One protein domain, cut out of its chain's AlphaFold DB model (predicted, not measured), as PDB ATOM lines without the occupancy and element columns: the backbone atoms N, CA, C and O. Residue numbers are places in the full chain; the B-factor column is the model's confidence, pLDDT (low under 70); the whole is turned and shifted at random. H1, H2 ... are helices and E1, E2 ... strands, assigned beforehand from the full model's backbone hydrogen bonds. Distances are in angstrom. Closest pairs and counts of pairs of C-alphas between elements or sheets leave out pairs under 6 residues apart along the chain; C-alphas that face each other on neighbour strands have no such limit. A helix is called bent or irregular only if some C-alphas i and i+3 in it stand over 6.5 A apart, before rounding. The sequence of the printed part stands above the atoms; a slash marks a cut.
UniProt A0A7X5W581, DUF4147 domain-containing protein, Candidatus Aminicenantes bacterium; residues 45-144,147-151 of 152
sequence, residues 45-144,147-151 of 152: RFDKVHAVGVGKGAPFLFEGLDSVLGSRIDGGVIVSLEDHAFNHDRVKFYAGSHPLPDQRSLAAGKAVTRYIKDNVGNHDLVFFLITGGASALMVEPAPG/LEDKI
ATOM      1  N   ARG A  45     142.634 155.363 100.733       96.31
ATOM      2  CA  ARG A  45     142.634 156.234  99.551       96.31
ATOM      3  C   ARG A  45     141.917 157.561  99.781       96.31
ATOM      4  O   ARG A  45     141.932 158.386  98.867       96.31
ATOM      5  N   PHE A  46     141.269 157.727 100.930       97.44
ATOM      6  CA  PHE A  46     140.532 158.929 101.290       97.44
ATOM      7  C   PHE A  46     141.169 159.592 102.509       97.44
ATOM      8  O   PHE A  46     141.621 158.901 103.421       97.44
ATOM      9  N   ASP A  47     141.186 160.924 102.531       97.88
ATOM     10  CA  ASP A  47     141.790 161.667 103.643       97.88
ATOM     11  C   ASP A  47     140.898 161.609 104.895       97.88
ATOM     12  O   ASP A  47     141.402 161.449 106.010       97.88
ATOM     13  N   LYS A  48     139.574 161.723 104.713       98.19
ATOM     14  CA  LYS A  48     138.559 161.612 105.771       98.19
ATOM     15  C   LYS A  48     137.296 160.898 105.303       98.19
ATOM     16  O   LYS A  48     136.969 160.879 104.114       98.19
ATOM     17  N   VAL A  49     136.535 160.367 106.260       98.19
ATOM     18  CA  VAL A  49     135.212 159.774 106.027       98.19
ATOM     19  C   VAL A  49     134.128 160.572 106.745       98.19
ATOM     20  O   VAL A  49     134.161 160.762 107.959       98.19
ATOM     21  N   HIS A  50     133.112 160.989 105.997       98.69
ATOM     22  CA  HIS A  50     132.000 161.787 106.493       98.69
ATOM     23  C   HIS A  50     130.671 161.042 106.380       98.69
ATOM     24  O   HIS A  50     130.430 160.325 105.408       98.69
ATOM     25  N   ALA A  51     129.770 161.275 107.332       98.44
ATOM     26  CA  ALA A  51     128.391 160.794 107.273       98.44
ATOM     27  C   ALA A  51     127.422 161.973 107.127       98.44
ATOM     28  O   ALA A  51     127.314 162.817 108.014       98.44
ATOM     29  N   VAL A  52     126.696 162.043 106.013       98.62
ATOM     30  CA  VAL A  52     125.657 163.057 105.805       98.62
ATOM     31  C   VAL A  52     124.334 162.355 105.583       98.62
ATOM     32  O   VAL A  52     124.208 161.563 104.660       98.62
ATOM     33  N   GLY A  53     123.345 162.618 106.427       97.94
ATOM     34  CA  GLY A  53     122.089 161.882 106.418       97.94
ATOM     35  C   GLY A  53     120.868 162.777 106.457       97.94
ATOM     36  O   GLY A  53     120.874 163.819 107.103       97.94
ATOM     37  N   VAL A  54     119.804 162.358 105.779       98.38
ATOM     38  CA  VAL A  54     118.523 163.061 105.761       98.38
ATOM     39  C   VAL A  54     117.346 162.093 105.629       98.38
ATOM     40  O   VAL A  54     117.356 161.152 104.831       98.38
ATOM     41  N   GLY A  55     116.293 162.338 106.403       97.25
ATOM     42  CA  GLY A  55     115.048 161.574 106.358       97.25
ATOM     43  C   GLY A  55     114.682 160.989 107.719       97.25
ATOM     44  O   GLY A  55     115.516 160.916 108.616       97.25
ATOM     45  N   LYS A  56     113.433 160.534 107.873       94.75
ATOM     46  CA  LYS A  56     112.900 160.057 109.168       94.75
ATOM     47  C   LYS A  56     113.707 158.904 109.775       94.75
ATOM     48  O   LYS A  56     113.737 158.758 110.989       94.75
ATOM     49  N   GLY A  57     114.318 158.078 108.926       94.06
ATOM     50  CA  GLY A  57     115.143 156.944 109.335       94.06
ATOM     51  C   GLY A  57     116.647 157.190 109.223       94.06
ATOM     52  O   GLY A  57     117.416 156.244 109.357       94.06
ATOM     53  N   ALA A  58     117.084 158.423 108.946       96.44
ATOM     54  CA  ALA A  58     118.506 158.740 108.837       96.44
ATOM     55  C   ALA A  58     119.303 158.482 110.132       96.44
ATOM     56  O   ALA A  58     120.413 157.969 110.001       96.44
ATOM     57  N   PRO A  59     118.771 158.735 111.351       96.62
ATOM     58  CA  PRO A  59     119.447 158.363 112.597       96.62
ATOM     59  C   PRO A  59     119.758 156.866 112.667       96.62
ATOM     60  O   PRO A  59     120.896 156.493 112.913       96.62
ATOM     61  N   PHE A  60     118.794 156.013 112.316       94.81
ATOM     62  CA  PHE A  60     118.964 154.557 112.322       94.81
ATOM     63  C   PHE A  60     119.959 154.059 111.265       94.81
ATOM     64  O   PHE A  60     120.747 153.153 111.529       94.81
ATOM     65  N   LEU A  61     119.962 154.658 110.065       95.44
ATOM     66  CA  LEU A  61     121.003 154.366 109.072       95.44
ATOM     67  C   LEU A  61     122.387 154.785 109.580       95.44
ATOM     68  O   LEU A  61     123.366 154.086 109.324       95.44
ATOM     69  N   PHE A  62     122.471 155.923 110.273       97.00
ATOM     70  CA  PHE A  62     123.722 156.404 110.842       97.00
ATOM     71  C   PHE A  62     124.214 155.489 111.960       97.00
ATOM     72  O   PHE A  62     125.377 155.119 111.926       97.00
ATOM     73  N   GLU A  63     123.350 155.054 112.876       95.44
ATOM     74  CA  GLU A  63     123.702 154.065 113.906       95.44
ATOM     75  C   GLU A  63     124.251 152.773 113.287       95.44
ATOM     76  O   GLU A  63     125.277 152.253 113.722       95.44
ATOM     77  N   GLY A  64     123.612 152.279 112.223       94.44
ATOM     78  CA  GLY A  64     124.107 151.124 111.477       94.44
ATOM     79  C   GLY A  64     125.489 151.372 110.864       94.44
ATOM     80  O   GLY A  64     126.370 150.521 110.972       94.44
ATOM     81  N   LEU A  65     125.708 152.544 110.260       95.81
ATOM     82  CA  LEU A  65     127.003 152.929 109.688       95.81
ATOM     83  C   LEU A  65     128.087 153.066 110.766       95.81
ATOM     84  O   LEU A  65     129.194 152.558 110.589       95.81
ATOM     85  N   ASP A  66     127.762 153.721 111.876       96.31
ATOM     86  CA  ASP A  66     128.653 153.948 113.011       96.31
ATOM     87  C   ASP A  66     129.036 152.628 113.690       96.31
ATOM     88  O   ASP A  66     130.198 152.416 114.017       96.31
ATOM     89  N   SER A  67     128.118 151.659 113.766       95.06
ATOM     90  CA  SER A  67     128.438 150.317 114.271       95.06
ATOM     91  C   SER A  67     129.489 149.570 113.431       95.06
ATOM     92  O   SER A  67     130.178 148.692 113.952       95.06
ATOM     93  N   VAL A  68     129.630 149.914 112.143       95.44
ATOM     94  CA  VAL A  68     130.597 149.294 111.221       95.44
ATOM     95  C   VAL A  68     131.894 150.096 111.132       95.44
ATOM     96  O   VAL A  68     132.978 149.511 111.133       95.44
ATOM     97  N   LEU A  69     131.804 151.422 111.010       96.00
ATOM     98  CA  LEU A  69     132.957 152.297 110.778       96.00
ATOM     99  C   LEU A  69     133.526 152.896 112.071       96.00
ATOM    100  O   LEU A  69     134.736 153.122 112.160       96.00
ATOM    101  N   GLY A  70     132.682 153.149 113.070       95.25
ATOM    102  CA  GLY A  70     133.032 153.727 114.363       95.25
ATOM    103  C   GLY A  70     133.956 154.936 114.237       95.25
ATOM    104  O   GLY A  70     133.686 155.896 113.517       95.25
ATOM    105  N   SER A  71     135.126 154.854 114.877       95.50
ATOM    106  CA  SER A  71     136.115 155.940 114.897       95.50
ATOM    107  C   SER A  71     136.697 156.320 113.530       95.50
ATOM    108  O   SER A  71     137.464 157.276 113.466       95.50
ATOM    109  N   ARG A  72     136.398 155.569 112.460       96.38
ATOM    110  CA  ARG A  72     136.739 155.947 111.081       96.38
ATOM    111  C   ARG A  72     135.872 157.097 110.566       96.38
ATOM    112  O   ARG A  72     136.259 157.695 109.579       96.38
ATOM    113  N   ILE A  73     134.725 157.397 111.186       98.06
ATOM    114  CA  ILE A  73     133.894 158.553 110.827       98.06
ATOM    115  C   ILE A  73     134.506 159.815 111.449       98.06
ATOM    116  O   ILE A  73     134.479 160.010 112.666       98.06
ATOM    117  N   ASP A  74     135.034 160.701 110.610       98.31
ATOM    118  CA  ASP A  74     135.694 161.941 111.023       98.31
ATOM    119  C   ASP A  74     134.703 163.048 111.379       98.31
ATOM    120  O   ASP A  74     134.978 163.880 112.247       98.31
ATOM    121  N   GLY A  75     133.524 163.043 110.755       98.50
ATOM    122  CA  GLY A  75     132.429 163.923 111.132       98.50
ATOM    123  C   GLY A  75     131.190 163.775 110.265       98.50
ATOM    124  O   GLY A  75     131.124 162.935 109.370       98.50
ATOM    125  N   GLY A  76     130.179 164.601 110.526       98.50
ATOM    126  CA  GLY A  76     128.969 164.535 109.724       98.50
ATOM    127  C   GLY A  76     127.831 165.434 110.165       98.50
ATOM    128  O   GLY A  76     127.921 166.138 111.175       98.50
ATOM    129  N   VAL A  77     126.733 165.343 109.420       98.62
ATOM    130  CA  VAL A  77     125.454 165.979 109.748       98.62
ATOM    131  C   VAL A  77     124.302 165.025 109.454       98.62
ATOM    132  O   VAL A  77     124.180 164.547 108.331       98.62
ATOM    133  N   ILE A  78     123.429 164.790 110.431       98.56
ATOM    134  CA  ILE A  78     122.195 164.012 110.276       98.56
ATOM    135  C   ILE A  78     120.986 164.933 110.456       98.56
ATOM    136  O   ILE A  78     120.923 165.716 111.403       98.56
ATOM    137  N   VAL A  79     120.019 164.828 109.546       98.56
ATOM    138  CA  VAL A  79     118.760 165.575 109.561       98.56
ATOM    139  C   VAL A  79     117.579 164.614 109.653       98.56
ATOM    140  O   VAL A  79     117.400 163.750 108.792       98.56
ATOM    141  N   SER A  80     116.732 164.784 110.664       98.06
ATOM    142  CA  SER A  80     115.510 163.985 110.840       98.06
ATOM    143  C   SER A  80     114.406 164.798 111.519       98.06
ATOM    144  O   SER A  80     114.542 166.001 111.730       98.06
ATOM    145  N   LEU A  81     113.288 164.146 111.843       96.00
ATOM    146  CA  LEU A  81     112.360 164.655 112.852       96.00
ATOM    147  C   LEU A  81     113.072 164.771 114.202       96.00
ATOM    148  O   LEU A  81     114.056 164.075 114.418       96.00
ATOM    149  N   GLU A  82     112.555 165.623 115.088       92.75
ATOM    150  CA  GLU A  82     113.083 165.806 116.446       92.75
ATOM    151  C   GLU A  82     113.431 164.462 117.103       92.75
ATOM    152  O   GLU A  82     112.572 163.588 117.242       92.75
ATOM    153  N   ASP A  83     114.695 164.312 117.491       89.50
ATOM    154  CA  ASP A  83     115.220 163.117 118.134       89.50
ATOM    155  C   ASP A  83     116.143 163.539 119.277       89.50
ATOM    156  O   ASP A  83     117.270 163.988 119.073       89.50
ATOM    157  N   HIS A  84     115.634 163.426 120.501       82.56
ATOM    158  CA  HIS A  84     116.379 163.784 121.705       82.56
ATOM    159  C   HIS A  84     117.361 162.694 122.153       82.56
ATOM    160  O   HIS A  84     118.143 162.936 123.071       82.56
ATOM    161  N   ALA A  85     117.307 161.502 121.554       88.31
ATOM    162  CA  ALA A  85     118.215 160.408 121.873       88.31
ATOM    163  C   ALA A  85     119.506 160.468 121.045       88.31
ATOM    164  O   ALA A  85     120.525 159.930 121.479       88.31
ATOM    165  N   PHE A  86     119.494 161.148 119.892       93.00
ATOM    166  CA  PHE A  86     120.682 161.282 119.057       93.00
ATOM    167  C   PHE A  86     121.763 162.108 119.763       93.00
ATOM    168  O   PHE A  86     121.632 163.317 119.964       93.00
ATOM    169  N   ASN A  87     122.879 161.461 120.087       92.62
ATOM    170  CA  ASN A  87     124.043 162.109 120.669       92.62
ATOM    171  C   ASN A  87     125.321 161.475 120.116       92.62
ATOM    172  O   ASN A  87     125.563 160.289 120.319       92.62
ATOM    173  N   HIS A  88     126.137 162.266 119.420       96.06
ATOM    174  CA  HIS A  88     127.389 161.802 118.833       96.06
ATOM    175  C   HIS A  88     128.437 162.921 118.824       96.06
ATOM    176  O   HIS A  88     128.139 164.072 118.496       96.06
ATOM    177  N   ASP A  89     129.689 162.589 119.140       94.31
ATOM    178  CA  ASP A  89     130.742 163.594 119.345       94.31
ATOM    179  C   ASP A  89     131.131 164.323 118.049       94.31
ATOM    180  O   ASP A  89     131.386 165.532 118.043       94.31
ATOM    181  N   ARG A  90     131.156 163.590 116.930       96.88
ATOM    182  CA  ARG A  90     131.687 164.063 115.636       96.88
ATOM    183  C   ARG A  90     130.608 164.449 114.626       96.88
ATOM    184  O   ARG A  90     130.892 165.116 113.634       96.88
ATOM    185  N   VAL A  91     129.370 164.026 114.865       98.31
ATOM    186  CA  VAL A  91     128.268 164.137 113.903       98.31
ATOM    187  C   VAL A  91     127.171 164.974 114.534       98.31
ATOM    188  O   VAL A  91     126.713 164.677 115.632       98.31
ATOM    189  N   LYS A  92     126.787 166.064 113.868       98.19
ATOM    190  CA  LYS A  92     125.782 166.998 114.384       98.19
ATOM    191  C   LYS A  92     124.392 166.626 113.900       98.19
ATOM    192  O   LYS A  92     124.221 166.181 112.772       98.19
ATOM    193  N   PHE A  93     123.403 166.855 114.751       98.44
ATOM    194  CA  PHE A  93     122.006 166.611 114.437       98.44
ATOM    195  C   PHE A  93     121.257 167.921 114.203       98.44
ATOM    196  O   PHE A  93     121.465 168.891 114.934       98.44
ATOM    197  N   TYR A  94     120.365 167.935 113.214       98.31
ATOM    198  CA  TYR A  94     119.419 169.024 112.993       98.31
ATOM    199  C   TYR A  94     118.008 168.466 112.823       98.31
ATOM    200  O   TYR A  94     117.761 167.601 111.984       98.31
ATOM    201  N   ALA A  95     117.066 169.006 113.593       97.94
ATOM    202  CA  ALA A  95     115.656 168.706 113.406       97.94
ATOM    203  C   ALA A  95     115.105 169.472 112.191       97.94
ATOM    204  O   ALA A  95     115.373 170.663 112.031       97.94
ATOM    205  N   GLY A  96     114.313 168.796 111.363       97.00
ATOM    206  CA  GLY A  96     113.513 169.375 110.284       97.00
ATOM    207  C   GLY A  96     112.016 169.123 110.485       97.00
ATOM    208  O   GLY A  96     111.603 168.392 111.387       97.00
ATOM    209  N   SER A  97     111.188 169.704 109.619       96.38
ATOM    210  CA  SER A  97     109.732 169.512 109.619       96.38
ATOM    211  C   SER A  97     109.249 168.605 108.486       96.38
ATOM    212  O   SER A  97     109.806 168.577 107.392       96.38
ATOM    213  N   HIS A  98     108.188 167.845 108.755       94.75
ATOM    214  CA  HIS A  98     107.507 166.965 107.808       94.75
ATOM    215  C   HIS A  98     106.015 166.892 108.189       94.75
ATOM    216  O   HIS A  98     105.722 166.750 109.376       94.75
ATOM    217  N   PRO A  99     105.051 166.903 107.243       94.38
ATOM    218  CA  PRO A  99     105.217 166.716 105.796       94.38
ATOM    219  C   PRO A  99     105.559 167.969 104.998       94.38
ATOM    220  O   PRO A  99     105.955 167.828 103.847       94.38
ATOM    221  N   LEU A 100     105.439 169.156 105.588       96.12
ATOM    222  CA  LEU A 100     105.769 170.418 104.927       96.12
ATOM    223  C   LEU A 100     107.028 171.028 105.559       96.12
ATOM    224  O   LEU A 100     107.178 170.949 106.788       96.12
ATOM    225  N   PRO A 101     107.934 171.608 104.751       96.62
ATOM    226  CA  PRO A 101     109.129 172.255 105.265       96.62
ATOM    227  C   PRO A 101     108.777 173.519 106.056       96.62
ATOM    228  O   PRO A 101     107.844 174.243 105.719       96.62
ATOM    229  N   ASP A 102     109.558 173.800 107.096       96.25
ATOM    230  CA  ASP A 102     109.475 175.032 107.884       96.25
ATOM    231  C   ASP A 102     110.871 175.673 108.033       96.25
ATOM    232  O   ASP A 102     111.843 175.298 107.369       96.25
ATOM    233  N   GLN A 103     110.988 176.663 108.921       97.06
ATOM    234  CA  GLN A 103     112.263 177.323 109.203       97.06
ATOM    235  C   GLN A 103     113.335 176.365 109.751       97.06
ATOM    236  O   GLN A 103     114.523 176.598 109.527       97.06
ATOM    237  N   ARG A 104     112.947 175.272 110.423       97.69
ATOM    238  CA  ARG A 104     113.884 174.238 110.877       97.69
ATOM    239  C   ARG A 104     114.413 173.447 109.688       97.69
ATOM    240  O   ARG A 104     115.623 173.279 109.577       97.69
ATOM    241  N   SER A 105     113.549 173.083 108.737       97.81
ATOM    242  CA  SER A 105     113.977 172.451 107.480       97.81
ATOM    243  C   SER A 105     114.942 173.327 106.673       97.81
ATOM    244  O   SER A 105     115.907 172.819 106.096       97.81
ATOM    245  N   LEU A 106     114.710 174.647 106.654       97.69
ATOM    246  CA  LEU A 106     115.609 175.614 106.017       97.69
ATOM    247  C   LEU A 106     116.961 175.713 106.735       97.69
ATOM    248  O   LEU A 106     118.014 175.754 106.096       97.69
ATOM    249  N   ALA A 107     116.943 175.768 108.069       98.06
ATOM    250  CA  ALA A 107     118.157 175.783 108.876       98.06
ATOM    251  C   ALA A 107     118.969 174.491 108.696       98.06
ATOM    252  O   ALA A 107     120.188 174.564 108.531       98.06
ATOM    253  N   ALA A 108     118.302 173.335 108.652       98.25
ATOM    254  CA  ALA A 108     118.920 172.037 108.405       98.25
ATOM    255  C   ALA A 108     119.574 171.966 107.015       98.25
ATOM    256  O   ALA A 108     120.731 171.560 106.908       98.25
ATOM    257  N   GLY A 109     118.891 172.431 105.960       97.88
ATOM    258  CA  GLY A 109     119.465 172.494 104.609       97.88
ATOM    259  C   GLY A 109     120.720 173.359 104.539       97.88
ATOM    260  O   GLY A 109     121.766 172.903 104.079       97.88
ATOM    261  N   LYS A 110     120.661 174.571 105.105       97.88
ATOM    262  CA  LYS A 110     121.830 175.460 105.201       97.88
ATOM    263  C   LYS A 110     122.974 174.839 105.999       97.88
ATOM    264  O   LYS A 110     124.134 175.019 105.636       97.88
ATOM    265  N   ALA A 111     122.669 174.128 107.085       98.25
ATOM    266  CA  ALA A 111     123.677 173.470 107.904       98.25
ATOM    267  C   ALA A 111     124.397 172.350 107.143       98.25
ATOM    268  O   ALA A 111     125.624 172.289 107.196       98.25
ATOM    269  N   VAL A 112     123.667 171.523 106.390       98.38
ATOM    270  CA  VAL A 112     124.259 170.473 105.545       98.38
ATOM    271  C   VAL A 112     125.141 171.082 104.456       98.38
ATOM    272  O   VAL A 112     126.302 170.696 104.326       98.38
ATOM    273  N   THR A 113     124.650 172.085 103.725       97.69
ATOM    274  CA  THR A 113     125.443 172.762 102.685       97.69
ATOM    275  C   THR A 113     126.696 173.412 103.256       97.69
ATOM    276  O   THR A 113     127.772 173.316 102.662       97.69
ATOM    277  N   ARG A 114     126.583 174.060 104.419       98.31
ATOM    278  CA  ARG A 114     127.728 174.643 105.119       98.31
ATOM    279  C   ARG A 114     128.729 173.575 105.540       98.31
ATOM    280  O   ARG A 114     129.916 173.744 105.303       98.31
ATOM    281  N   TYR A 115     128.257 172.468 106.107       98.50
ATOM    282  CA  TYR A 115     129.121 171.369 106.515       98.50
ATOM    283  C   TYR A 115     129.939 170.823 105.344       98.50
ATOM    284  O   TYR A 115     131.159 170.731 105.463       98.50
ATOM    285  N   ILE A 116     129.282 170.531 104.214       98.06
ATOM    286  CA  ILE A 116     129.950 170.048 103.001       98.06
ATOM    287  C   ILE A 116     130.999 171.057 102.523       98.06
ATOM    288  O   ILE A 116     132.146 170.682 102.314       98.06
ATOM    289  N   LYS A 117     130.634 172.340 102.399       97.88
ATOM    290  CA  LYS A 117     131.547 173.392 101.916       97.88
ATOM    291  C   LYS A 117     132.760 173.601 102.818       97.88
ATOM    292  O   LYS A 117     133.851 173.837 102.309       97.88
ATOM    293  N   ASP A 118     132.556 173.550 104.131       98.12
ATOM    294  CA  ASP A 118     133.578 173.938 105.103       98.12
ATOM    295  C   ASP A 118     134.472 172.753 105.522       98.12
ATOM    296  O   ASP A 118     135.581 172.981 106.003       98.12
ATOM    297  N   ASN A 119     134.013 171.499 105.374       97.94
ATOM    298  CA  ASN A 119     134.686 170.330 105.966       97.94
ATOM    299  C   ASN A 119     135.033 169.199 104.992       97.94
ATOM    300  O   ASN A 119     135.862 168.374 105.371       97.94
ATOM    301  N   VAL A 120     134.410 169.127 103.808       98.31
ATOM    302  CA  VAL A 120     134.601 168.012 102.865       98.31
ATOM    303  C   VAL A 120     135.518 168.439 101.721       98.31
ATOM    304  O   VAL A 120     135.204 169.350 100.955       98.31
ATOM    305  N   GLY A 121     136.662 167.769 101.607       97.69
ATOM    306  CA  GLY A 121     137.651 167.947 100.552       97.69
ATOM    307  C   GLY A 121     137.425 167.046  99.334       97.69
ATOM    308  O   GLY A 121     136.628 166.113  99.339       97.69
ATOM    309  N   ASN A 122     138.188 167.303  98.267       96.62
ATOM    310  CA  ASN A 122     138.089 166.561  96.998       96.62
ATOM    311  C   ASN A 122     138.543 165.092  97.086       96.62
ATOM    312  O   ASN A 122     138.273 164.317  96.169       96.62
ATOM    313  N   HIS A 123     139.264 164.736  98.149       97.06
ATOM    314  CA  HIS A 123     139.783 163.392  98.399       97.06
ATOM    315  C   HIS A 123     139.095 162.716  99.593       97.06
ATOM    316  O   HIS A 123     139.527 161.648 100.013       97.06
ATOM    317  N   ASP A 124     138.018 163.301 100.118       98.06
ATOM    318  CA  ASP A 124     137.247 162.715 101.213       98.06
ATOM    319  C   ASP A 124     136.152 161.775 100.687       98.06
ATOM    320  O   ASP A 124     135.675 161.890  99.553       98.06
ATOM    321  N   LEU A 125     135.719 160.845 101.537       97.56
ATOM    322  CA  LEU A 125     134.591 159.953 101.283       97.56
ATOM    323  C   LEU A 125     133.355 160.439 102.041       97.56
ATOM    324  O   LEU A 125     133.412 160.654 103.249       97.56
ATOM    325  N   VAL A 126     132.208 160.538 101.365       98.12
ATOM    326  CA  VAL A 126     130.927 160.885 102.002       98.12
ATOM    327  C   VAL A 126     129.934 159.733 101.868       98.12
ATOM    328  O   VAL A 126     129.529 159.376 100.761       98.12
ATOM    329  N   PHE A 127     129.474 159.203 102.999       97.50
ATOM    330  CA  PHE A 127     128.288 158.352 103.064       97.50
ATOM    331  C   PHE A 127     127.042 159.225 103.108       97.50
ATOM    332  O   PHE A 127     126.780 159.880 104.118       97.50
ATOM    333  N   PHE A 128     126.270 159.226 102.019       97.56
ATOM    334  CA  PHE A 128     125.016 159.970 101.946       97.56
ATOM    335  C   PHE A 128     123.815 159.070 102.279       97.56
ATOM    336  O   PHE A 128     123.385 158.246 101.471       97.56
ATOM    337  N   LEU A 129     123.293 159.204 103.500       96.44
ATOM    338  CA  LEU A 129     122.253 158.359 104.088       96.44
ATOM    339  C   LEU A 129     120.867 158.974 103.849       96.44
ATOM    340  O   LEU A 129     120.477 159.919 104.530       96.44
ATOM    341  N   ILE A 130     120.094 158.447 102.899       95.69
ATOM    342  CA  ILE A 130     118.784 159.017 102.540       95.69
ATOM    343  C   ILE A 130     117.655 158.057 102.905       95.69
ATOM    344  O   ILE A 130     117.676 156.884 102.538       95.69
ATOM    345  N   THR A 131     116.618 158.581 103.556       94.44
ATOM    346  CA  THR A 131     115.339 157.880 103.756       94.44
ATOM    347  C   THR A 131     114.142 158.764 103.389       94.44
ATOM    348  O   THR A 131     114.282 159.910 102.956       94.44
ATOM    349  N   GLY A 132     112.929 158.224 103.540       94.12
ATOM    350  CA  GLY A 132     111.687 158.946 103.268       94.12
ATOM    351  C   GLY A 132     111.527 160.231 104.095       94.12
ATOM    352  O   GLY A 132     111.900 160.301 105.267       94.12
ATOM    353  N   GLY A 133     110.924 161.247 103.473       93.88
ATOM    354  CA  GLY A 133     110.662 162.559 104.074       93.88
ATOM    355  C   GLY A 133     111.774 163.594 103.887       93.88
ATOM    356  O   GLY A 133     111.605 164.734 104.312       93.88
ATOM    357  N   ALA A 134     112.880 163.230 103.229       95.69
ATOM    358  CA  ALA A 134     114.022 164.118 103.029       95.69
ATOM    359  C   ALA A 134     113.672 165.458 102.357       95.69
ATOM    360  O   ALA A 134     114.202 166.491 102.753       95.69
ATOM    361  N   SER A 135     112.737 165.450 101.402       93.75
ATOM    362  CA  SER A 135     112.296 166.644 100.667       93.75
ATOM    363  C   SER A 135     111.678 167.730 101.550       93.75
ATOM    364  O   SER A 135     111.800 168.907 101.227       93.75
ATOM    365  N   ALA A 136     111.013 167.346 102.641       95.94
ATOM    366  CA  ALA A 136     110.419 168.281 103.591       95.94
ATOM    367  C   ALA A 136     111.382 168.605 104.737       95.94
ATOM    368  O   ALA A 136     111.438 169.745 105.186       95.94
ATOM    369  N   LEU A 137     112.160 167.618 105.193       97.56
ATOM    370  CA  LEU A 137     113.042 167.747 106.355       97.56
ATOM    371  C   LEU A 137     114.258 168.644 106.100       97.56
ATOM    372  O   LEU A 137     114.783 169.228 107.040       97.56
ATOM    373  N   MET A 138     114.706 168.755 104.852       97.12
ATOM    374  CA  MET A 138     115.897 169.513 104.490       97.12
ATOM    375  C   MET A 138     115.648 170.286 103.200       97.12
ATOM    376  O   MET A 138     115.468 169.692 102.136       97.12
ATOM    377  N   VAL A 139     115.670 171.616 103.283       96.62
ATOM    378  CA  VAL A 139     115.491 172.488 102.118       96.62
ATOM    379  C   VAL A 139     116.481 173.642 102.136       96.62
ATOM    380  O   VAL A 139     116.767 174.226 103.173       96.62
ATOM    381  N   GLU A 140     116.976 174.014 100.963       95.56
ATOM    382  CA  GLU A 140     117.698 175.265 100.752       95.56
ATOM    383  C   GLU A 140     117.259 175.821  99.391       95.56
ATOM    384  O   GLU A 140     117.787 175.406  98.356       95.56
ATOM    385  N   PRO A 141     116.210 176.668  99.353       94.19
ATOM    386  CA  PRO A 141     115.732 177.261  98.111       94.19
ATOM    387  C   PRO A 141     116.850 178.010  97.380       94.19
ATOM    388  O   PRO A 141     117.702 178.646  98.007       94.19
ATOM    389  N   ALA A 142     116.837 177.950  96.047       93.44
ATOM    390  CA  ALA A 142     117.781 178.708  95.234       93.44
ATOM    391  C   ALA A 142     117.610 180.223  95.468       93.44
ATOM    392  O   ALA A 142     116.520 180.665  95.848       93.44
ATOM    393  N   PRO A 143     118.649 181.043  95.218       92.56
ATOM    394  CA  PRO A 143     118.533 182.491  95.337       92.56
ATOM    395  C   PRO A 143     117.319 183.031  94.569       92.56
ATOM    396  O   PRO A 143     117.155 182.753  93.383       92.56
ATOM    397  N   GLY A 144     116.471 183.801  95.253       93.06
ATOM    398  CA  GLY A 144     115.239 184.363  94.690       93.06
ATOM    399  C   GLY A 144     113.980 183.508  94.872       93.06
ATOM    400  O   GLY A 144     112.894 184.030  94.642       93.06
ATOM    401  N   LEU A 147     110.819 180.205 100.917       92.81
ATOM    402  CA  LEU A 147     110.492 178.937 101.575       92.81
ATOM    403  C   LEU A 147     109.032 178.549 101.313       92.81
ATOM    404  O   LEU A 147     108.736 177.376 101.124       92.81
ATOM    405  N   GLU A 148     108.139 179.534 101.274       92.88
ATOM    406  CA  GLU A 148     106.711 179.347 101.036       92.88
ATOM    407  C   GLU A 148     106.444 178.724  99.656       92.88
ATOM    408  O   GLU A 148     105.616 177.825  99.551       92.88
ATOM    409  N   ASP A 149     107.246 179.073  98.641       91.00
ATOM    410  CA  ASP A 149     107.178 178.495  97.287       91.00
ATOM    411  C   ASP A 149     107.499 176.982  97.261       91.00
ATOM    412  O   ASP A 149     107.340 176.319  96.241       91.00
ATOM    413  N   LYS A 150     108.021 176.416  98.361       87.19
ATOM    414  CA  LYS A 150     108.300 174.975  98.513       87.19
ATOM    415  C   LYS A 150     107.153 174.200  99.161       87.19
ATOM    416  O   LYS A 150     107.276 172.984  99.311       87.19
ATOM    417  N   ILE A 151     106.119 174.901  99.614       86.06
ATOM    418  CA  ILE A 151     104.963 174.347 100.327       86.06
ATOM    419  C   ILE A 151     103.757 174.209  99.380       86.06
ATOM    420  O   ILE A 151     102.901 173.358  99.627       86.06
TER     421      ILE A 151
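This is residues 45 to 144 and 147 to 151 of the 152 residues of the protein "DUF4147 domain-containing protein" of Candidatus Aminicenantes bacterium (UniProt A0A7X5W581). What is the main picture? A nearly flat four-stranded parallel sheet is the core, with one long helix on each face, H1 covering one and H2 the other, and the short helix H3 on H2's face near the strands' last residues. How is it made up? The printed part has 105 residues with four named strands and three named helices, along the chain E1 H1 E2 E3 H2 E4 H3; the sheet's order is E3 E2 E1 E4, and the class is mixed, helices and strands. How large is it? It is compact, with a radius of gyration of the C-alphas of 13.6 A and spans of 42 by 30 by 20 A.

Where are the strands? E1 is residues 49 to 54, 17.0 A long from C-alpha 49 at (135.212, 159.774, 106.027); E2 is 75 to 80, 16.9 A; E3 is 91 to 95, 13.4 A; E4 is 125 to 130, 15.9 A. Where are the helices? H2 is residues 103 to 119, 23.7 A, and H1 is residues 58 to 72, 18.6 A. H1 is irregular: C-alphas 68 and 71 are 9.4 A apart. H3 is residues 134 to 137, 5.0 A, ending at C-alpha 137 at (113.042, 167.747, 106.355).

How do the strands pair? N 77 and O 51 of E2 and E1 are 2.9 A apart, N 92 and O 76 of E3 and E2 2.9 A, and N 50 and O 125 of E1 and E4 2.8 A, within hydrogen-bond range. Which helices are on the sheet? H1 is over E1 at a height over the sheet of 9.1 A, along the strands; E1, H1, E2 form a strand-helix-strand unit, two parallel neighbour strands with a helix between, its crossover right-handed. On the opposite face, H2 is over E2, and only just over E3 and E1 with 3 C-alphas each, also at a height of 9.1 A; E3, H2, E4 form a split unit, with E2 and E1 between its strands, its crossover right-handed. Where is H3? It is on the same face as H2, over none of the strands, and touches residues 104 to 108 of H2, the closest C-alphas being those of Ser 105 and Leu 137, 4.9 A apart. What of the helix backbones? In H2 every O i to N i+4 pair is within hydrogen-bond range, in H1 8 of 11 are, and H3 is too short for such a pair.

How far does it reach? The two C-alphas farthest apart are those of Arg 45 and Glu 148, 42.7 A. Is it cut? Residues 145 to 146 are not printed; C-alphas 144 and 147 are 10.0 A apart. Are links long or confidence low? No link between named elements is long, and no printed residue is under 70 in pLDDT.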